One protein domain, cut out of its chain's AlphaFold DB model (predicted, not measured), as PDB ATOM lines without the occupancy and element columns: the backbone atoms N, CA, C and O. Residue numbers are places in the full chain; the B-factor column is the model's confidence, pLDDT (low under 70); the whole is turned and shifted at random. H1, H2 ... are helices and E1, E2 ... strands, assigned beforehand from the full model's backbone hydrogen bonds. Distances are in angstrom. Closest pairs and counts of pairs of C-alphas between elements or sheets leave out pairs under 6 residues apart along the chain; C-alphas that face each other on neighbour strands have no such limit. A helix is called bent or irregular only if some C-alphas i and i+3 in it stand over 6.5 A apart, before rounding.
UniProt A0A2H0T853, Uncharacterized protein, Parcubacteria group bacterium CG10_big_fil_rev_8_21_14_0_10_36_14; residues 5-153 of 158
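Overview. This is residues 5 to 153 of the 158 residues of an uncharacterized protein of Parcubacteria group bacterium CG10_big_fil_rev_8_21_14_0_10_36_14 (UniProt A0A2H0T853). Five parallel strands form a twisted sheet, curled like part of a barrel, with H2, H3 and H4 on its outer side. Across its hollow side the chain loops from E6 through the small helix H5 to E7, which pairs with E1 near the E2 edge, while H1 packs on one end of H2. The 149 printed residues hold five named helices and seven named strands, in the order E1 H1 E2 H2 E3 H3 E4 H4 E5 E6 H5 E7, a mixed class. The large sheet runs E2 E3 E4 E5 E6. The whole is compact, with a radius of gyration of the C-alphas of 15.7 A and spans of 44 by 38 by 26 A.

Along the chain. Begin with the sheet: E2 is residues 18 to 21, E3 48 to 53, E4 69 to 74, E5 100 to 106 and E6 122 to 126. Find C-alpha 100 at (10.622, -42.596, -16.331); from there E5 runs 20.2 A to C-alpha 106 at (2.953, -54.267, -30.863). Helix H2, residues 30 to 43, is 20.1 A long, and H4, residues 80 to 93, is 19.9 A. The shorter helices are H1, residues 10 to 15, H3, 60 to 66, and H5, 131 to 137. E1 is residues 5 to 7, and E7, residues 149 to 152, ends at C-alpha 152 at (0.801, -27.603, -32.089).

Arrangement. Look first at N 19 and O 48, 2.8 A apart between E2 and E3; then at N 71 and O 51, 2.8 A, between E3 and E4. E4 and E5 have N 72 and O 102 at 2.8 A, and E5 and E6 have N 105 and O 124 at 2.8 A. E2, H2, E3, then E3, H3, E4, then E4, H4, E5 are strand-helix-strand units, parallel neighbour strands with a helix between, each with a right-handed crossover. H2, at a height of 10.0 A over the sheet, and H4, at 10.1 A, lie on the same face; H3 only grazes the sheet with residues 63 to 66. H2 and H3 touch at the C-alphas of Leu 34 and Ile 63, 6.6 A apart, at a shallow tilt of 8 degrees, the same way. H4 touches no helix but is near H3. Residues 39 to 43 of H2 touch H1, closest at the C-alphas of Asp 14 and Ile 43, 6.2 A. E1 and E7 are parallel, with N 5 and O 149 at 3.3 A; H5 is apart from H2 and H4. Every O i to N i+4 pair is within hydrogen-bond range in H2, H3, H4 and H5; H1 has 0 of 2, but 2 of 3 O i to N i+3 pairs, and is only just irregular, with C-alphas 11 and 14 6.8 A apart.

Size, cuts and confidence. The C-alphas farthest apart, those of Ala 11 and Pro 112, are 44.3 A from each other. The printed part has no cut. Look for the long links from E5 to E6, 15 residues, and from H5 to E7, 11 residues. Mean pLDDT of the printed part is 82.1; residues 5 to 12, 23 to 24, 129 to 132 and 134 to 153 are under 70.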
ATOM      1  N   VAL A   5      -7.836 -29.582 -28.417       53.16
ATOM      2  CA  VAL A   5      -7.671 -28.137 -28.570       53.16
ATOM      3  C   VAL A   5      -6.442 -27.921 -29.433       53.16
ATOM      4  O   VAL A   5      -5.311 -28.174 -29.017       53.16
ATOM      5  N   GLU A   6      -6.658 -27.449 -30.657       56.88
ATOM      6  CA  GLU A   6      -5.568 -26.883 -31.442       56.88
ATOM      7  C   GLU A   6      -5.144 -25.581 -30.761       56.88
ATOM      8  O   GLU A   6      -5.922 -24.630 -30.658       56.88
ATOM      9  N   ILE A   7      -3.911 -25.548 -30.256       59.16
ATOM     10  CA  ILE A   7      -3.304 -24.298 -29.813       59.16
ATOM     11  C   ILE A   7      -2.311 -23.866 -30.884       59.16
ATOM     12  O   ILE A   7      -1.370 -24.578 -31.232       59.16
ATOM     13  N   SER A   8      -2.521 -22.665 -31.402       57.56
ATOM     14  CA  SER A   8      -1.566 -21.978 -32.270       57.56
ATOM     15  C   SER A   8      -0.458 -21.282 -31.476       57.56
ATOM     16  O   SER A   8       0.480 -20.754 -32.064       57.56
ATOM     17  N   ASN A   9      -0.557 -21.269 -30.141       66.69
ATOM     18  CA  ASN A   9       0.373 -20.590 -29.251       66.69
ATOM     19  C   ASN A   9       0.792 -21.509 -28.098       66.69
ATOM     20  O   ASN A   9      -0.036 -21.899 -27.275       66.69
ATOM     21  N   ILE A  10       2.091 -21.798 -28.027       67.81
ATOM     22  CA  ILE A  10       2.714 -22.606 -26.974       67.81
ATOM     23  C   ILE A  10       2.582 -21.990 -25.572       67.81
ATOM     24  O   ILE A  10       2.660 -22.715 -24.589       67.81
ATOM     25  N   ALA A  11       2.284 -20.690 -25.458       67.50
ATOM     26  CA  ALA A  11       2.079 -20.004 -24.179       67.50
ATOM     27  C   ALA A  11       0.993 -20.635 -23.286       67.50
ATOM     28  O   ALA A  11       1.029 -20.419 -22.085       67.50
ATOM     29  N   LYS A  12       0.075 -21.443 -23.840       69.00
ATOM     30  CA  LYS A  12      -0.947 -22.182 -23.070       69.00
ATOM     31  C   LYS A  12      -0.428 -23.450 -22.366       69.00
ATOM     32  O   LYS A  12      -1.218 -24.236 -21.847       69.00
ATOM     33  N   MET A  13       0.881 -23.706 -22.403       70.19
ATOM     34  CA  MET A  13       1.507 -24.838 -21.705       70.19
ATOM     35  C   MET A  13       1.516 -24.700 -20.180       70.19
ATOM     36  O   MET A  13       1.695 -25.698 -19.487       70.19
ATOM     37  N   ASP A  14       1.302 -23.496 -19.655       71.88
ATOM     38  CA  ASP A  14       1.094 -23.242 -18.226       71.88
ATOM     39  C   ASP A  14      -0.104 -24.016 -17.649       71.88
ATOM     40  O   ASP A  14      -0.109 -24.355 -16.471       71.88
ATOM     41  N   MET A  15      -1.086 -24.358 -18.486       72.25
ATOM     42  CA  MET A  15      -2.272 -25.125 -18.097       72.25
ATOM     43  C   MET A  15      -2.058 -26.648 -18.063       72.25
ATOM     44  O   MET A  15      -3.003 -27.382 -17.780       72.25
ATOM     45  N   CYS A  16      -0.871 -27.143 -18.427       74.19
ATOM     46  CA  CYS A  16      -0.595 -28.574 -18.546       74.19
ATOM     47  C   CYS A  16       0.309 -29.061 -17.412       74.19
ATOM     48  O   CYS A  16       1.371 -28.487 -17.180       74.19
ATOM     49  N   ASP A  17      -0.057 -30.180 -16.787       80.12
ATOM     50  CA  ASP A  17       0.816 -30.875 -15.829       80.12
ATOM     51  C   ASP A  17       1.850 -31.760 -16.542       80.12
ATOM     52  O   ASP A  17       2.990 -31.915 -16.096       80.12
ATOM     53  N   ILE A  18       1.446 -32.344 -17.676       85.00
ATOM     54  CA  ILE A  18       2.247 -33.283 -18.463       85.00
ATOM     55  C   ILE A  18       2.155 -32.929 -19.949       85.00
ATOM     56  O   ILE A  18       1.066 -32.774 -20.501       85.00
ATOM     57  N   LEU A  19       3.307 -32.884 -20.614       86.44
ATOM     58  CA  LEU A  19       3.437 -32.765 -22.061       86.44
ATOM     59  C   LEU A  19       4.022 -34.055 -22.635       86.44
ATOM     60  O   LEU A  19       5.114 -34.461 -22.259       86.44
ATOM     61  N   CYS A  20       3.339 -34.672 -23.599       87.50
ATOM     62  CA  CYS A  20       3.910 -35.756 -24.397       87.50
ATOM     63  C   CYS A  20       4.189 -35.254 -25.817       87.50
ATOM     64  O   CYS A  20       3.258 -34.947 -26.559       87.50
ATOM     65  N   ILE A  21       5.460 -35.192 -26.207       86.69
ATOM     66  CA  ILE A  21       5.873 -34.777 -27.549       86.69
ATOM     67  C   ILE A  21       5.788 -35.984 -28.490       86.69
ATOM     68  O   ILE A  21       6.348 -37.044 -28.219       86.69
ATOM     69  N   THR A  22       5.057 -35.818 -29.592       81.69
ATOM     70  CA  THR A  22       4.828 -36.810 -30.656       81.69
ATOM     71  C   THR A  22       4.652 -36.083 -32.001       81.69
ATOM     72  O   THR A  22       4.597 -34.853 -32.022       81.69
ATOM     73  N   GLY A  23       4.562 -36.794 -33.132       63.66
ATOM     74  CA  GLY A  23       4.366 -36.164 -34.450       63.66
ATOM     75  C   GLY A  23       5.005 -36.901 -35.626       63.66
ATOM     76  O   GLY A  23       5.752 -36.299 -36.390       63.66
ATOM     77  N   GLY A  24       4.728 -38.199 -35.772       65.50
ATOM     78  CA  GLY A  24       5.322 -39.053 -36.810       65.50
ATOM     79  C   GLY A  24       6.586 -39.750 -36.316       65.50
ATOM     80  O   GLY A  24       6.592 -40.971 -36.261       65.50
ATOM     81  N   GLU A  25       7.592 -38.978 -35.895       74.75
ATOM     82  CA  GLU A  25       8.760 -39.436 -35.124       74.75
ATOM     83  C   GLU A  25       9.587 -38.204 -34.686       74.75
ATOM     84  O   GLU A  25      10.280 -37.613 -35.519       74.75
ATOM     85  N   PRO A  26       9.511 -37.763 -33.415       77.12
ATOM     86  CA  PRO A  26      10.256 -36.600 -32.916       77.12
ATOM     87  C   PRO A  26      11.775 -36.682 -33.117       77.12
ATOM     88  O   PRO A  26      12.443 -35.653 -33.213       77.12
ATOM     89  N   MET A  27      12.318 -37.896 -33.226       85.31
ATOM     90  CA  MET A  27      13.744 -38.121 -33.458       85.31
ATOM     91  C   MET A  27      14.200 -37.863 -34.903       85.31
ATOM     92  O   MET A  27      15.397 -37.949 -35.170       85.31
ATOM     93  N   LEU A  28      13.295 -37.530 -35.836       83.69
ATOM     94  CA  LEU A  28      13.665 -37.099 -37.195       83.69
ATOM     95  C   LEU A  28      14.246 -35.678 -37.241       83.69
ATOM     96  O   LEU A  28      14.983 -35.358 -38.169       83.69
ATOM     97  N   ASP A  29      13.908 -34.837 -36.263       86.38
ATOM     98  CA  ASP A  29      14.429 -33.472 -36.123       86.38
ATOM     99  C   ASP A  29      14.716 -33.189 -34.634       86.38
ATOM    100  O   ASP A  29      13.904 -32.561 -33.939       86.38
ATOM    101  N   PRO A  30      15.840 -33.717 -34.105       86.88
ATOM    102  CA  PRO A  30      16.179 -33.597 -32.690       86.88
ATOM    103  C   PRO A  30      16.334 -32.143 -32.235       86.88
ATOM    104  O   PRO A  30      15.829 -31.781 -31.175       86.88
ATOM    105  N   ASP A  31      16.923 -31.283 -33.071       88.31
ATOM    106  CA  ASP A  31      17.084 -29.852 -32.795       88.31
ATOM    107  C   ASP A  31      15.739 -29.159 -32.574       88.31
ATOM    108  O   ASP A  31      15.563 -28.363 -31.644       88.31
ATOM    109  N   LYS A  32      14.757 -29.446 -33.432       86.69
ATOM    110  CA  LYS A  32      13.406 -28.912 -33.270       86.69
ATOM    111  C   LYS A  32      12.737 -29.459 -32.018       86.69
ATOM    112  O   LYS A  32      12.086 -28.690 -31.307       86.69
ATOM    113  N   THR A  33      12.907 -30.744 -31.729       89.19
ATOM    114  CA  THR A  33      12.393 -31.363 -30.504       89.19
ATOM    115  C   THR A  33      12.971 -30.682 -29.259       89.19
ATOM    116  O   THR A  33      12.207 -30.242 -28.399       89.19
ATOM    117  N   LEU A  34      14.288 -30.470 -29.202       90.75
ATOM    118  CA  LEU A  34      14.963 -29.756 -28.115       90.75
ATOM    119  C   LEU A  34      14.477 -28.307 -27.973       90.75
ATOM    120  O   LEU A  34      14.218 -27.850 -26.860       90.75
ATOM    121  N   LYS A  35      14.269 -27.587 -29.084       89.50
ATOM    122  CA  LYS A  35      13.698 -26.226 -29.058       89.50
ATOM    123  C   LYS A  35      12.295 -26.199 -28.450       89.50
ATOM    124  O   LYS A  35      11.990 -25.293 -27.674       89.50
ATOM    125  N   ILE A  36      11.452 -27.181 -28.779       87.56
ATOM    126  CA  ILE A  36      10.106 -27.307 -28.202       87.56
ATOM    127  C   ILE A  36      10.199 -27.578 -26.698       87.56
ATOM    128  O   ILE A  36       9.527 -26.899 -25.923       87.56
ATOM    129  N   ILE A  37      11.059 -28.512 -26.281       90.94
ATOM    130  CA  ILE A  37      11.279 -28.852 -24.868       90.94
ATOM    131  C   ILE A  37      11.737 -27.621 -24.075       90.94
ATOM    132  O   ILE A  37      11.149 -27.288 -23.044       90.94
ATOM    133  N   ALA A  38      12.742 -26.903 -24.578       91.81
ATOM    134  CA  ALA A  38      13.283 -25.717 -23.922       91.81
ATOM    135  C   ALA A  38      12.236 -24.602 -23.786       91.81
ATOM    136  O   ALA A  38      12.153 -23.942 -22.748       91.81
ATOM    137  N   LEU A  39      11.414 -24.390 -24.818       89.38
ATOM    138  CA  LEU A  39      10.339 -23.402 -24.777       89.38
ATOM    139  C   LEU A  39       9.242 -23.801 -23.782       89.38
ATOM    140  O   LEU A  39       8.775 -22.953 -23.025       89.38
ATOM    141  N   ALA A  40       8.893 -25.087 -23.731       89.00
ATOM    142  CA  ALA A  40       7.922 -25.626 -22.787       89.00
ATOM    143  C   ALA A  40       8.364 -25.437 -21.329       89.00
ATOM    144  O   ALA A  40       7.629 -24.853 -20.532       89.00
ATOM    145  N   LYS A  41       9.600 -25.836 -21.000       89.88
ATOM    146  CA  LYS A  41      10.177 -25.656 -19.656       89.88
ATOM    147  C   LYS A  41      10.347 -24.181 -19.282       89.88
ATOM    148  O   LYS A  41      10.248 -23.840 -18.109       89.88
ATOM    149  N   ARG A  42      10.570 -23.281 -20.249       90.31
ATOM    150  CA  ARG A  42      10.611 -21.831 -19.982       90.31
ATOM    151  C   ARG A  42       9.253 -21.291 -19.529       90.31
ATOM    152  O   ARG A  42       9.216 -20.401 -18.688       90.31
ATOM    153  N   ILE A  43       8.164 -21.795 -20.108       87.88
ATOM    154  CA  ILE A  43       6.796 -21.375 -19.777       87.88
ATOM    155  C   ILE A  43       6.352 -21.995 -18.451       87.88
ATOM    156  O   ILE A  43       5.816 -21.297 -17.596       87.88
ATOM    157  N   ASN A  44       6.610 -23.290 -18.267       88.88
ATOM    158  CA  ASN A  44       6.288 -24.022 -17.050       88.88
ATOM    159  C   ASN A  44       7.506 -24.858 -16.607       88.88
ATOM    160  O   ASN A  44       7.692 -25.980 -17.087       88.88
ATOM    161  N   PRO A  45       8.338 -24.343 -15.679       91.56
ATOM    162  CA  PRO A  45       9.529 -25.047 -15.198       91.56
ATOM    163  C   PRO A  45       9.243 -26.394 -14.518       91.56
ATOM    164  O   PRO A  45      10.104 -27.271 -14.523       91.56
ATOM    165  N   SER A  46       8.042 -26.574 -13.958       90.94
ATOM    166  CA  SER A  46       7.599 -27.820 -13.315       90.94
ATOM    167  C   SER A  46       6.932 -28.822 -14.261       90.94
ATOM    168  O   SER A  46       6.593 -29.920 -13.828       90.94
ATOM    169  N   LEU A  47       6.738 -28.472 -15.536       90.31
ATOM    170  CA  LEU A  47       6.070 -29.327 -16.519       90.31
ATOM    171  C   LEU A  47       6.802 -30.659 -16.673       90.31
ATOM    172  O   LEU A  47       7.990 -30.659 -16.991       90.31
ATOM    173  N   ILE A  48       6.098 -31.781 -16.530       92.38
ATOM    174  CA  ILE A  48       6.665 -33.107 -16.800       92.38
ATOM    175  C   ILE A  48       6.600 -33.367 -18.304       92.38
ATOM    176  O   ILE A  48       5.525 -33.318 -18.905       92.38
ATOM    177  N   ILE A  49       7.731 -33.675 -18.925       93.19
ATOM    178  CA  ILE A  49       7.831 -33.882 -20.368       93.19
ATOM    179  C   ILE A  49       8.177 -35.336 -20.668       93.19
ATOM    180  O   ILE A  49       9.191 -35.860 -20.214       93.19
ATOM    181  N   TYR A  50       7.351 -35.971 -21.494       93.62
ATOM    182  CA  TYR A  50       7.629 -37.264 -22.106       93.62
ATOM    183  C   TYR A  50       7.895 -37.104 -23.600       93.62
ATOM    184  O   TYR A  50       7.195 -36.361 -24.290       93.62
ATOM    185  N   LEU A  51       8.847 -37.871 -24.121       92.56
ATOM    186  CA  LEU A  51       9.010 -38.073 -25.558       92.56
ATOM    187  C   LEU A  51       8.377 -39.400 -25.972       92.56
ATOM    188  O   LEU A  51       8.682 -40.432 -25.380       92.56
ATOM    189  N   TYR A  52       7.538 -39.404 -27.003       90.94
ATOM    190  CA  TYR A  52       7.113 -40.636 -27.666       90.94
ATOM    191  C   TYR A  52       7.961 -40.875 -28.917       90.94
ATOM    192  O   TYR A  52       7.969 -40.032 -29.810       90.94
ATOM    193  N   THR A  53       8.632 -42.023 -29.007       90.88
ATOM    194  CA  THR A  53       9.484 -42.382 -30.152       90.88
ATOM    195  C   THR A  53       9.463 -43.889 -30.416       90.88
ATOM    196  O   THR A  53       9.211 -44.695 -29.518       90.88
ATOM    197  N   ALA A  54       9.717 -44.282 -31.656       89.12
ATOM    198  CA  ALA A  54      10.017 -45.649 -32.064       89.12
ATOM    199  C   ALA A  54      11.422 -45.775 -32.674       89.12
ATOM    200  O   ALA A  54      11.808 -46.850 -33.138       89.12
ATOM    201  N   TRP A  55      12.190 -44.684 -32.692       86.06
ATOM    202  CA  TRP A  55      13.458 -44.588 -33.395       86.06
ATOM    203  C   TRP A  55      14.615 -44.320 -32.436       86.06
ATOM    204  O   TRP A  55      14.619 -43.361 -31.670       86.06
ATOM    205  N   PHE A  56      15.646 -45.155 -32.525       84.50
ATOM    206  CA  PHE A  56      16.916 -44.911 -31.849       84.50
ATOM    207  C   PHE A  56      17.808 -44.000 -32.700       84.50
ATOM    208  O   PHE A  56      18.033 -44.275 -33.879       84.50
ATOM    209  N   SER A  57      18.360 -42.951 -32.090       83.12
ATOM    210  CA  SER A  57      19.320 -42.030 -32.710       83.12
ATOM    211  C   SER A  57      20.522 -41.831 -31.790       83.12
ATOM    212  O   SER A  57      20.396 -41.942 -30.575       83.12
ATOM    213  N   GLU A  58      21.674 -41.479 -32.354       80.81
ATOM    214  CA  GLU A  58      22.875 -41.141 -31.577       80.81
ATOM    215  C   GLU A  58      22.713 -39.843 -30.772       80.81
ATOM    216  O   GLU A  58      23.385 -39.670 -29.766       80.81
ATOM    217  N   GLN A  59      21.777 -38.970 -31.160       82.56
ATOM    218  CA  GLN A  59      21.438 -37.732 -30.433       82.56
ATOM    219  C   GLN A  59      20.402 -37.954 -29.319       82.56
ATOM    220  O   GLN A  59      19.961 -37.017 -28.657       82.56
ATOM    221  N   LEU A  60      19.965 -39.198 -29.115       85.56
ATOM    222  CA  LEU A  60      18.978 -39.536 -28.097       85.56
ATOM    223  C   LEU A  60      19.430 -39.224 -26.651       85.56
ATOM    224  O   LEU A  60      18.554 -38.813 -25.893       85.56
ATOM    225  N   PRO A  61      20.723 -39.324 -26.262       91.12
ATOM    226  CA  PRO A  61      21.199 -38.874 -24.949       91.12
ATOM    227  C   PRO A  61      20.820 -37.423 -24.628       91.12
ATOM    228  O   PRO A  61      20.207 -37.168 -23.595       91.12
ATOM    229  N   GLU A  62      21.065 -36.493 -25.559       91.38
ATOM    230  CA  GLU A  62      20.757 -35.066 -25.369       91.38
ATOM    231  C   GLU A  62      19.261 -34.829 -25.137       91.38
ATOM    232  O   GLU A  62      18.857 -33.975 -24.346       91.38
ATOM    233  N   ILE A  63      18.412 -35.610 -25.810       91.75
ATOM    234  CA  ILE A  63      16.966 -35.526 -25.619       91.75
ATOM    235  C   ILE A  63      16.542 -36.169 -24.299       91.75
ATOM    236  O   ILE A  63      15.686 -35.601 -23.623       91.75
ATOM    237  N   ILE A  64      17.123 -37.309 -23.909       93.88
ATOM    238  CA  ILE A  64      16.842 -37.951 -22.614       93.88
ATOM    239  C   ILE A  64      17.162 -36.992 -21.465       93.88
ATOM    240  O   ILE A  64      16.361 -36.867 -20.534       93.88
ATOM    241  N   ASP A  65      18.286 -36.281 -21.549       94.69
ATOM    242  CA  ASP A  65      18.678 -35.282 -20.556       94.69
ATOM    243  C   ASP A  65      17.623 -34.182 -20.402       94.69
ATOM    244  O   ASP A  65      17.309 -33.766 -19.282       94.69
ATOM    245  N   ALA A  66      17.021 -33.762 -21.516       94.69
ATOM    246  CA  ALA A  66      16.060 -32.666 -21.571       94.69
ATOM    247  C   ALA A  66      14.618 -33.047 -21.167       94.69
ATOM    248  O   ALA A  66      13.796 -32.153 -20.943       94.69
ATOM    249  N   VAL A  67      14.286 -34.338 -21.067       95.62
ATOM    250  CA  VAL A  67      12.933 -34.821 -20.730       95.62
ATOM    251  C   VAL A  67      12.892 -35.561 -19.394       95.62
ATOM    252  O   VAL A  67      13.912 -35.939 -18.824       95.62
ATOM    253  N   ASP A  68      11.686 -35.783 -18.880       96.94
ATOM    254  CA  ASP A  68      11.440 -36.523 -17.637       96.94
ATOM    255  C   ASP A  68      11.227 -38.028 -17.903       96.94
ATOM    256  O   ASP A  68      11.344 -38.870 -17.008       96.94
ATOM    257  N   GLY A  69      10.943 -38.404 -19.154       95.56
ATOM    258  CA  GLY A  69      10.809 -39.799 -19.542       95.56
ATOM    259  C   GLY A  69      10.624 -40.034 -21.036       95.56
ATOM    260  O   GLY A  69      10.351 -39.119 -21.814       95.56
ATOM    261  N   ILE A  70      10.722 -41.302 -21.437       94.31
ATOM    262  CA  ILE A  70      10.481 -41.737 -22.817       94.31
ATOM    263  C   ILE A  70       9.421 -42.834 -22.852       94.31
ATOM    264  O   ILE A  70       9.446 -43.793 -22.081       94.31
ATOM    265  N   HIS A  71       8.494 -42.689 -23.789       93.25
ATOM    266  CA  HIS A  71       7.599 -43.725 -24.267       93.25
ATOM    267  C   HIS A  71       8.190 -44.321 -25.551       93.25
ATOM    268  O   HIS A  71       8.054 -43.732 -26.624       93.25
ATOM    269  N   PHE A  72       8.844 -45.478 -25.449       92.88
ATOM    270  CA  PHE A  72       9.414 -46.171 -26.602       92.88
ATOM    271  C   PHE A  72       8.419 -47.182 -27.172       92.88
ATOM    272  O   PHE A  72       7.755 -47.885 -26.407       92.88
ATOM    273  N   THR A  73       8.317 -47.281 -28.499       91.81
ATOM    274  CA  THR A  73       7.400 -48.222 -29.158       91.81
ATOM    275  C   THR A  73       8.100 -49.119 -30.170       91.81
ATOM    276  O   THR A  73       8.814 -48.644 -31.044       91.81
ATOM    277  N   LEU A  74       7.825 -50.423 -30.106       92.25
ATOM    278  CA  LEU A  74       8.166 -51.379 -31.160       92.25
ATOM    279  C   LEU A  74       6.937 -51.654 -32.033       92.25
ATOM    280  O   LEU A  74       5.919 -52.165 -31.558       92.25
ATOM    281  N   HIS A  75       7.030 -51.321 -33.320       89.88
ATOM    282  CA  HIS A  75       5.945 -51.498 -34.288       89.88
ATOM    283  C   HIS A  75       5.853 -52.933 -34.829       89.88
ATOM    284  O   HIS A  75       6.805 -53.707 -34.776       89.88
ATOM    285  N   SER A  76       4.698 -53.299 -35.395       90.25
ATOM    286  CA  SER A  76       4.447 -54.650 -35.931       90.25
ATOM    287  C   SER A  76       5.415 -55.071 -37.039       90.25
ATOM    288  O   SER A  76       5.621 -56.262 -37.253       90.25
ATOM    289  N   ASN A  77       5.978 -54.105 -37.764       88.75
ATOM    290  CA  ASN A  77       6.936 -54.309 -38.847       88.75
ATOM    291  C   ASN A  77       8.402 -54.213 -38.391       88.75
ATOM    292  O   ASN A  77       9.276 -54.174 -39.257       88.75
ATOM    293  N   ALA A  78       8.670 -54.187 -37.078       89.94
ATOM    294  CA  ALA A  78      10.025 -54.137 -36.540       89.94
ATOM    295  C   ALA A  78      10.892 -55.261 -37.133       89.94
ATOM    296  O   ALA A  78      10.597 -56.458 -37.010       89.94
ATOM    297  N   ASN A  79      11.957 -54.861 -37.817       91.06
ATOM    298  CA  ASN A  79      12.947 -55.751 -38.402       91.06
ATOM    299  C   ASN A  79      14.116 -55.968 -37.419       91.06
ATOM    300  O   ASN A  79      14.123 -55.437 -36.312       91.06
ATOM    301  N   ASN A  80      15.120 -56.761 -37.810       91.12
ATOM    302  CA  ASN A  80      16.261 -57.051 -36.932       91.12
ATOM    303  C   ASN A  80      17.015 -55.786 -36.502       91.12
ATOM    304  O   ASN A  80      17.377 -55.675 -35.339       91.12
ATOM    305  N   LYS A  81      17.179 -54.808 -37.401       91.44
ATOM    306  CA  LYS A  81      17.826 -53.534 -37.081       91.44
ATOM    307  C   LYS A  81      17.035 -52.756 -36.029       91.44
ATOM    308  O   LYS A  81      17.643 -52.169 -35.145       91.44
ATOM    309  N   ASP A  82      15.704 -52.777 -36.090       91.50
ATOM    310  CA  ASP A  82      14.861 -52.124 -35.080       91.50
ATOM    311  C   ASP A  82      15.008 -52.800 -33.710       91.50
ATOM    312  O   ASP A  82      15.083 -52.121 -32.688       91.50
ATOM    313  N   ILE A  83      15.119 -54.135 -33.683       92.50
ATOM    314  CA  ILE A  83      15.371 -54.886 -32.446       92.50
ATOM    315  C   ILE A  83      16.774 -54.598 -31.899       92.50
ATOM    316  O   ILE A  83      16.907 -54.347 -30.705       92.50
ATOM    317  N   ASP A  84      17.802 -54.573 -32.747       92.81
ATOM    318  CA  ASP A  84      19.176 -54.252 -32.342       92.81
ATOM    319  C   ASP A  84      19.273 -52.821 -31.794       92.81
ATOM    320  O   ASP A  84      19.882 -52.579 -30.752       92.81
ATOM    321  N   ASN A  85      18.614 -51.874 -32.462       92.56
ATOM    322  CA  ASN A  85      18.484 -50.493 -32.011       92.56
ATOM    323  C   ASN A  85      17.764 -50.398 -30.661       92.56
ATOM    324  O   ASN A  85      18.196 -49.652 -29.787       92.56
ATOM    325  N   PHE A  86      16.705 -51.179 -30.460       94.25
ATOM    326  CA  PHE A  86      16.022 -51.266 -29.174       94.25
ATOM    327  C   PHE A  86      16.911 -51.858 -28.073       94.25
ATOM    328  O   PHE A  86      16.883 -51.373 -26.944       94.25
ATOM    329  N   GLN A  87      17.745 -52.858 -28.377       93.94
ATOM    330  CA  GLN A  87      18.714 -53.366 -27.401       93.94
ATOM    331  C   GLN A  87      19.744 -52.297 -27.029       93.94
ATOM    332  O   GLN A  87      19.982 -52.068 -25.848       93.94
ATOM    333  N   ARG A  88      20.295 -51.580 -28.016       92.69
ATOM    334  CA  ARG A  88      21.205 -50.449 -27.765       92.69
ATOM    335  C   ARG A  88      20.542 -49.358 -26.929       92.69
ATOM    336  O   ARG A  88      21.161 -48.847 -26.001       92.69
ATOM    337  N   PHE A  89      19.277 -49.054 -27.219       93.38
ATOM    338  CA  PHE A  89      18.485 -48.126 -26.426       93.38
ATOM    339  C   PHE A  89      18.412 -48.579 -24.966       93.38
ATOM    340  O   PHE A  89      18.772 -47.807 -24.086       93.38
ATOM    341  N   GLN A  90      18.036 -49.837 -24.705       94.12
ATOM    342  CA  GLN A  90      17.994 -50.388 -23.346       94.12
ATOM    343  C   GLN A  90      19.336 -50.293 -22.619       94.12
ATOM    344  O   GLN A  90      19.361 -49.934 -21.446       94.12
ATOM    345  N   GLU A  91      20.450 -50.600 -23.284       93.50
ATOM    346  CA  GLU A  91      21.765 -50.494 -22.646       93.50
ATOM    347  C   GLU A  91      22.067 -49.058 -22.201       93.50
ATOM    348  O   GLU A  91      22.487 -48.848 -21.065       93.50
ATOM    349  N   MET A  92      21.750 -48.072 -23.040       92.56
ATOM    350  CA  MET A  92      21.908 -46.654 -22.714       92.56
ATOM    351  C   MET A  92      21.006 -46.210 -21.550       92.56
ATOM    352  O   MET A  92      21.431 -45.418 -20.715       92.56
ATOM    353  N   LEU A  93      19.782 -46.743 -21.424       94.00
ATOM    354  CA  LEU A  93      18.862 -46.362 -20.338       94.00
ATOM    355  C   LEU A  93      19.411 -46.642 -18.929       94.00
ATOM    356  O   LEU A  93      18.916 -46.070 -17.958       94.00
ATOM    357  N   ARG A  94      20.425 -47.506 -18.795       94.19
ATOM    358  CA  ARG A  94      21.075 -47.797 -17.507       94.19
ATOM    359  C   ARG A  94      21.701 -46.560 -16.864       94.19
ATOM    360  O   ARG A  94      21.805 -46.517 -15.643       94.19
ATOM    361  N   GLU A  95      22.099 -45.581 -17.670       94.88
ATOM    362  CA  GLU A  95      22.729 -44.338 -17.210       94.88
ATOM    363  C   GLU A  95      21.705 -43.323 -16.669       94.88
ATOM    364  O   GLU A  95      22.079 -42.353 -16.017       94.88
ATOM    365  N   TYR A  96      20.407 -43.583 -16.859       95.38
ATOM    366  CA  TYR A  96      19.315 -42.637 -16.625       95.38
ATOM    367  C   TYR A  96      18.304 -43.144 -15.589       95.38
ATOM    368  O   TYR A  96      17.096 -43.207 -15.829       95.38
ATOM    369  N   ALA A  97      18.799 -43.552 -14.419       91.06
ATOM    370  CA  ALA A  97      17.983 -44.186 -13.378       91.06
ATOM    371  C   ALA A  97      16.899 -43.270 -12.768       91.06
ATOM    372  O   ALA A  97      15.934 -43.764 -12.178       91.06
ATOM    373  N   ASP A  98      17.052 -41.952 -12.894       93.12
ATOM    374  CA  ASP A  98      16.116 -40.927 -12.422       93.12
ATOM    375  C   ASP A  98      14.934 -40.695 -13.380       93.12
ATOM    376  O   ASP A  98      13.909 -40.143 -12.973       93.12
ATOM    377  N   LYS A  99      15.036 -41.148 -14.633       95.56
ATOM    378  CA  LYS A  99      14.026 -40.927 -15.676       95.56
ATOM    379  C   LYS A  99      12.926 -41.996 -15.662       95.56
ATOM    380  O   LYS A  99      13.094 -43.122 -15.186       95.56
ATOM    381  N   SER A 100      11.759 -41.668 -16.223       95.88
ATOM    382  CA  SER A 100      10.622 -42.596 -16.331       95.88
ATOM    383  C   SER A 100      10.474 -43.184 -17.738       95.88
ATOM    384  O   SER A 100       9.829 -42.592 -18.606       95.88
ATOM    385  N   PHE A 101      10.958 -44.408 -17.949       95.75
ATOM    386  CA  PHE A 101      10.819 -45.105 -19.232       95.75
ATOM    387  C   PHE A 101       9.609 -46.037 -19.284       95.75
ATOM    388  O   PHE A 101       9.329 -46.786 -18.343       95.75
ATOM    389  N   ARG A 102       8.887 -46.017 -20.408       95.62
ATOM    390  CA  ARG A 102       7.750 -46.904 -20.684       95.62
ATOM    391  C   ARG A 102       7.904 -47.528 -22.065       95.62
ATOM    392  O   ARG A 102       8.238 -46.828 -23.017       95.62
ATOM    393  N   LEU A 103       7.623 -48.821 -22.163       93.94
ATOM    394  CA  LEU A 103       7.732 -49.595 -23.394       93.94
ATOM    395  C   LEU A 103       6.354 -50.046 -23.869       93.94
ATOM    396  O   LEU A 103       5.609 -50.678 -23.119       93.94
ATOM    397  N   TYR A 104       6.054 -49.780 -25.134       92.50
ATOM    398  CA  TYR A 104       4.908 -50.336 -25.838       92.50
ATOM    399  C   TYR A 104       5.393 -51.283 -26.937       92.50
ATOM    400  O   TYR A 104       6.230 -50.936 -27.765       92.50
ATOM    401  N   ILE A 105       4.855 -52.496 -26.961       92.50
ATOM    402  CA  ILE A 105       5.216 -53.538 -27.918       92.50
ATOM    403  C   ILE A 105       3.967 -53.889 -28.707       92.50
ATOM    404  O   ILE A 105       2.933 -54.242 -28.133       92.50
ATOM    405  N   ASN A 106       4.048 -53.807 -30.031       91.25
ATOM    406  CA  ASN A 106       2.953 -54.267 -30.863       91.25
ATOM    407  C   ASN A 106       2.780 -55.787 -30.719       91.25
ATOM    408  O   ASN A 106       3.729 -56.549 -30.903       91.25
ATOM    409  N   SER A 107       1.553 -56.233 -30.445       88.31
ATOM    410  CA  SER A 107       1.226 -57.653 -30.240       88.31
ATOM    411  C   SER A 107       1.505 -58.555 -31.449       88.31
ATOM    412  O   SER A 107       1.538 -59.772 -31.303       88.31
ATOM    413  N   ASN A 108       1.704 -57.983 -32.640       89.19
ATOM    414  CA  ASN A 108       1.977 -58.725 -33.871       89.19
ATOM    415  C   ASN A 108       3.470 -58.969 -34.136       89.19
ATOM    416  O   ASN A 108       3.811 -59.539 -35.177       89.19
ATOM    417  N   ILE A 109       4.372 -58.550 -33.244       86.94
ATOM    418  CA  ILE A 109       5.793 -58.870 -33.385       86.94
ATOM    419  C   ILE A 109       5.991 -60.370 -33.151       86.94
ATOM    420  O   ILE A 109       5.735 -60.892 -32.073       86.94
ATOM    421  N   LYS A 110       6.464 -61.071 -34.186       83.81
ATOM    422  CA  LYS A 110       6.690 -62.529 -34.160       83.81
ATOM    423  C   LYS A 110       8.123 -62.925 -33.804       83.81
ATOM    424  O   LYS A 110       8.454 -64.106 -33.808       83.81
ATOM    425  N   ARG A 111       8.994 -61.943 -33.578       84.75
ATOM    426  CA  ARG A 111      10.420 -62.154 -33.309       84.75
ATOM    427  C   ARG A 111      10.667 -62.119 -31.798       84.75
ATOM    428  O   ARG A 111      10.013 -61.328 -31.120       84.75
ATOM    429  N   PRO A 112      11.600 -62.928 -31.268       87.00
ATOM    430  CA  PRO A 112      12.023 -62.811 -29.877       87.00
ATOM    431  C   PRO A 112      12.600 -61.421 -29.588       87.00
ATOM    432  O   PRO A 112      13.364 -60.885 -30.391       87.00
ATOM    433  N   ILE A 113      12.249 -60.859 -28.433       89.88
ATOM    434  CA  ILE A 113      12.776 -59.586 -27.934       89.88
ATOM    435  C   ILE A 113      13.234 -59.804 -26.495       89.88
ATOM    436  O   ILE A 113      12.469 -60.306 -25.671       89.88
ATOM    437  N   THR A 114      14.460 -59.395 -26.183       93.88
ATOM    438  CA  THR A 114      14.957 -59.357 -24.804       93.88
ATOM    439  C   THR A 114      14.580 -58.027 -24.169       93.88
ATOM    440  O   THR A 114      14.833 -56.971 -24.745       93.88
ATOM    441  N   ILE A 115      13.983 -58.061 -22.982       94.56
ATOM    442  CA  ILE A 115      13.598 -56.865 -22.226       94.56
ATOM    443  C   ILE A 115      14.304 -56.925 -20.878       94.56
ATOM    444  O   ILE A 115      14.303 -57.978 -20.244       94.56
ATOM    445  N   TYR A 116      14.867 -55.806 -20.427       94.50
ATOM    446  CA  TYR A 116      15.420 -55.655 -19.083       94.50
ATOM    447  C   TYR A 116      14.391 -54.965 -18.181       94.50
ATOM    448  O   TYR A 116      14.297 -53.737 -18.191       94.50
ATOM    449  N   PRO A 117      13.582 -55.705 -17.398       90.12
ATOM    450  CA  PRO A 117      12.375 -55.147 -16.784       90.12
ATOM    451  C   PRO A 117      12.656 -54.014 -15.795       90.12
ATOM    452  O   PRO A 117      11.843 -53.111 -15.659       90.12
ATOM    453  N   TYR A 118      13.821 -54.030 -15.141       92.25
ATOM    454  CA  TYR A 118      14.214 -53.007 -14.169       92.25
ATOM    455  C   TYR A 118      14.419 -51.614 -14.789       92.25
ATOM    456  O   TYR A 118      14.383 -50.627 -14.060       92.25
ATOM    457  N   LEU A 119      14.612 -51.522 -16.112       94.38
ATOM    458  CA  LEU A 119      14.728 -50.246 -16.827       94.38
ATOM    459  C   LEU A 119      13.372 -49.595 -17.105       94.38
ATOM    460  O   LEU A 119      13.302 -48.400 -17.373       94.38
ATOM    461  N   TRP A 120      12.287 -50.367 -17.062       94.12
ATOM    462  CA  TRP A 120      10.981 -49.931 -17.533       94.12
ATOM    463  C   TRP A 120      10.015 -49.782 -16.365       94.12
ATOM    464  O   TRP A 120       9.663 -50.750 -15.697       94.12
ATOM    465  N   LYS A 121       9.490 -48.570 -16.163       93.44
ATOM    466  CA  LYS A 121       8.397 -48.333 -15.205       93.44
ATOM    467  C   LYS A 121       7.107 -49.032 -15.629       93.44
ATOM    468  O   LYS A 121       6.262 -49.334 -14.791       93.44
ATOM    469  N   ARG A 122       6.939 -49.255 -16.935       91.56
ATOM    470  CA  ARG A 122       5.789 -49.943 -17.528       91.56
ATOM    471  C   ARG A 122       6.210 -50.618 -18.826       91.56
ATOM    472  O   ARG A 122       6.866 -49.990 -19.654       91.56
ATOM    473  N   VAL A 123       5.771 -51.857 -19.016       91.94
ATOM    474  CA  VAL A 123       5.867 -52.585 -20.284       91.94
ATOM    475  C   VAL A 123       4.464 -53.032 -20.663       91.94
ATOM    476  O   VAL A 123       3.762 -53.625 -19.848       91.94
ATOM    477  N   GLU A 124       4.049 -52.739 -21.888       90.94
ATOM    478  CA  GLU A 124       2.747 -53.139 -22.410       90.94
ATOM    479  C   GLU A 124       2.874 -53.818 -23.759       90.94
ATOM    480  O   GLU A 124       3.600 -53.353 -24.636       90.94
ATOM    481  N   THR A 125       2.066 -54.850 -23.962       88.88
ATOM    482  CA  THR A 125       1.840 -55.437 -25.278       88.88
ATOM    483  C   THR A 125       0.414 -55.137 -25.713       88.88
ATOM    484  O   THR A 125      -0.534 -55.532 -25.037       88.88
ATOM    485  N   LYS A 126       0.247 -54.416 -26.823       82.88
ATOM    486  CA  LYS A 126      -1.078 -54.041 -27.339       82.88
ATOM    487  C   LYS A 126      -1.074 -53.867 -28.858       82.88
ATOM    488  O   LYS A 126      -0.031 -53.532 -29.424       82.88
ATOM    489  N   PRO A 127      -2.209 -54.089 -29.541       78.50
ATOM    490  CA  PRO A 127      -2.322 -53.757 -30.953       78.50
ATOM    491  C   PRO A 127      -2.244 -52.238 -31.157       78.50
ATOM    492  O   PRO A 127      -2.609 -51.455 -30.277       78.50
ATOM    493  N   TRP A 128      -1.792 -51.819 -32.341       73.12
ATOM    494  CA  TRP A 128      -1.965 -50.433 -32.769       73.12
ATOM    495  C   TRP A 128      -3.437 -50.198 -33.105       73.12
ATOM    496  O   TRP A 128      -4.045 -51.002 -33.812       73.12
ATOM    497  N   LEU A 129      -3.995 -49.105 -32.595       69.69
ATOM    498  CA  LEU A 129      -5.341 -48.657 -32.925       69.69
ATOM    499  C   LEU A 129      -5.221 -47.472 -33.880       69.69
ATOM    500  O   LEU A 129      -4.446 -46.552 -33.610       69.69
ATOM    501  N   SER A 130      -5.992 -47.483 -34.971       68.31
ATOM    502  CA  SER A 130      -6.154 -46.272 -35.778       68.31
ATOM    503  C   SER A 130      -6.805 -45.179 -34.943       68.31
ATOM    504  O   SER A 130      -7.496 -45.483 -33.975       68.31
ATOM    505  N   GLU A 131      -6.617 -43.914 -35.317       65.81
ATOM    506  CA  GLU A 131      -7.309 -42.800 -34.658       65.81
ATOM    507  C   GLU A 131      -8.827 -43.031 -34.644       65.81
ATOM    508  O   GLU A 131      -9.453 -42.911 -33.600       65.81
ATOM    509  N   GLU A 132      -9.400 -43.483 -35.759       68.31
ATOM    510  CA  GLU A 132     -10.811 -43.870 -35.848       68.31
ATOM    511  C   GLU A 132     -11.182 -44.970 -34.842       68.31
ATOM    512  O   GLU A 132     -12.159 -44.837 -34.107       68.31
ATOM    513  N   THR A 133     -10.379 -46.036 -34.755       72.06
ATOM    514  CA  THR A 133     -10.633 -47.142 -33.818       72.06
ATOM    515  C   THR A 133     -10.486 -46.681 -32.373       72.06
ATOM    516  O   THR A 133     -11.303 -47.041 -31.529       72.06
ATOM    517  N   LEU A 134      -9.464 -45.872 -32.086       67.75
ATOM    518  CA  LEU A 134      -9.219 -45.279 -30.779       67.75
ATOM    519  C   LEU A 134     -10.403 -44.404 -30.375       67.75
ATOM    520  O   LEU A 134     -10.903 -44.564 -29.272       67.75
ATOM    521  N   LEU A 135     -10.895 -43.550 -31.273       64.50
ATOM    522  CA  LEU A 135     -12.067 -42.711 -31.041       64.50
ATOM    523  C   LEU A 135     -13.354 -43.536 -30.894       64.50
ATOM    524  O   LEU A 135     -14.236 -43.158 -30.131       64.50
ATOM    525  N   ALA A 136     -13.471 -44.689 -31.550       69.94
ATOM    526  CA  ALA A 136     -14.620 -45.573 -31.373       69.94
ATOM    527  C   ALA A 136     -14.647 -46.239 -29.983       69.94
ATOM    528  O   ALA A 136     -15.713 -46.364 -29.380       69.94
ATOM    529  N   VAL A 137     -13.488 -46.652 -29.453       67.69
ATOM    530  CA  VAL A 137     -13.388 -47.311 -28.132       67.69
ATOM    531  C   VAL A 137     -13.183 -46.328 -26.975       67.69
ATOM    532  O   VAL A 137     -13.506 -46.630 -25.826       67.69
ATOM    533  N   GLN A 138     -12.654 -45.146 -27.276       65.19
ATOM    534  CA  GLN A 138     -12.414 -44.018 -26.383       65.19
ATOM    535  C   GLN A 138     -12.857 -42.747 -27.124       65.19
ATOM    536  O   GLN A 138     -12.034 -42.106 -27.766       65.19
ATOM    537  N   PRO A 139     -14.136 -42.336 -27.040       55.22
ATOM    538  CA  PRO A 139     -14.686 -41.181 -27.775       55.22
ATOM    539  C   PRO A 139     -14.003 -39.836 -27.503       55.22
ATOM    540  O   PRO A 139     -14.210 -38.862 -28.223       55.22
ATOM    541  N   ASN A 140     -13.202 -39.766 -26.443       53.38
ATOM    542  CA  ASN A 140     -12.350 -38.636 -26.090       53.38
ATOM    543  C   ASN A 140     -10.888 -38.801 -26.562       53.38
ATOM    544  O   ASN A 140     -10.091 -37.902 -26.322       53.38
ATOM    545  N   GLY A 141     -10.540 -39.915 -27.209       48.06
ATOM    546  CA  GLY A 141      -9.196 -40.293 -27.658       48.06
ATOM    547  C   GLY A 141      -8.228 -40.637 -26.525       48.06
ATOM    548  O   GLY A 141      -7.045 -40.828 -26.782       48.06
ATOM    549  N   LEU A 142      -8.708 -40.672 -25.279       50.97
ATOM    550  CA  LEU A 142      -7.890 -40.601 -24.073       50.97
ATOM    551  C   LEU A 142      -8.143 -41.801 -23.154       50.97
ATOM    552  O   LEU A 142      -9.299 -42.209 -22.985       50.97
ATOM    553  N   PRO A 143      -7.110 -42.301 -22.446       50.78
ATOM    554  CA  PRO A 143      -7.322 -43.130 -21.268       50.78
ATOM    555  C   PRO A 143      -8.296 -42.430 -20.309       50.78
ATOM    556  O   PRO A 143      -8.291 -41.205 -20.179       50.78
ATOM    557  N   LYS A 144      -9.157 -43.204 -19.644       41.41
ATOM    558  CA  LYS A 144     -10.149 -42.674 -18.698       41.41
ATOM    559  C   LYS A 144      -9.451 -41.742 -17.683       41.41
ATOM    560  O   LYS A 144      -8.593 -42.213 -16.946       41.41
ATOM    561  N   ASN A 145      -9.871 -40.470 -17.665       41.22
ATOM    562  CA  ASN A 145      -9.513 -39.358 -16.763       41.22
ATOM    563  C   ASN A 145      -8.395 -38.365 -17.133       41.22
ATOM    564  O   ASN A 145      -8.379 -37.320 -16.498       41.22
ATOM    565  N   GLU A 146      -7.502 -38.563 -18.108       45.22
ATOM    566  CA  GLU A 146      -6.312 -37.681 -18.180       45.22
ATOM    567  C   GLU A 146      -5.745 -37.532 -19.599       45.22
ATOM    568  O   GLU A 146      -5.155 -38.464 -20.137       45.22
ATOM    569  N   ALA A 147      -5.937 -36.353 -20.200       50.03
ATOM    570  CA  ALA A 147      -4.948 -35.583 -20.978       50.03
ATOM    571  C   ALA A 147      -5.640 -34.644 -21.983       50.03
ATOM    572  O   ALA A 147      -6.682 -34.948 -22.549       50.03
ATOM    573  N   LEU A 148      -5.064 -33.467 -22.206       46.59
ATOM    574  CA  LEU A 148      -5.457 -32.577 -23.294       46.59
ATOM    575  C   LEU A 148      -4.591 -32.925 -24.511       46.59
ATOM    576  O   LEU A 148      -3.369 -32.801 -24.444       46.59
ATOM    577  N   TYR A 149      -5.192 -33.361 -25.623       47.94
ATOM    578  CA  TYR A 149      -4.447 -33.516 -26.875       47.94
ATOM    579  C   TYR A 149      -4.246 -32.146 -27.505       47.94
ATOM    580  O   TYR A 149      -5.180 -31.537 -28.030       47.94
ATOM    581  N   ILE A 150      -3.005 -31.679 -27.453       50.94
ATOM    582  CA  ILE A 150      -2.592 -30.417 -28.041       50.94
ATOM    583  C   ILE A 150      -1.857 -30.711 -29.345       50.94
ATOM    584  O   ILE A 150      -0.714 -31.170 -29.347       50.94
ATOM    585  N   LYS A 151      -2.499 -30.406 -30.472       50.25
ATOM    586  CA  LYS A 151      -1.820 -30.370 -31.768       50.25
ATOM    587  C   LYS A 151      -1.216 -28.982 -31.944       50.25
ATOM    588  O   LYS A 151      -1.950 -28.017 -32.133       50.25
ATOM    589  N   ILE A 152       0.109 -28.876 -31.867       53.78
ATOM    590  CA  ILE A 152       0.801 -27.603 -32.089       53.78
ATOM    591  C   ILE A 152       1.148 -27.482 -33.573       53.78
ATOM    592  O   ILE A 152       2.016 -28.190 -34.085       53.78
ATOM    593  N   LYS A 153       0.471 -26.572 -34.276       45.09
ATOM    594  CA  LYS A 153       0.805 -26.215 -35.657       45.09
ATOM    595  C   LYS A 153       1.795 -25.051 -35.640       45.09
ATOM    596  O   LYS A 153       1.399 -23.891 -35.620       45.09
TER     597      LYS A 153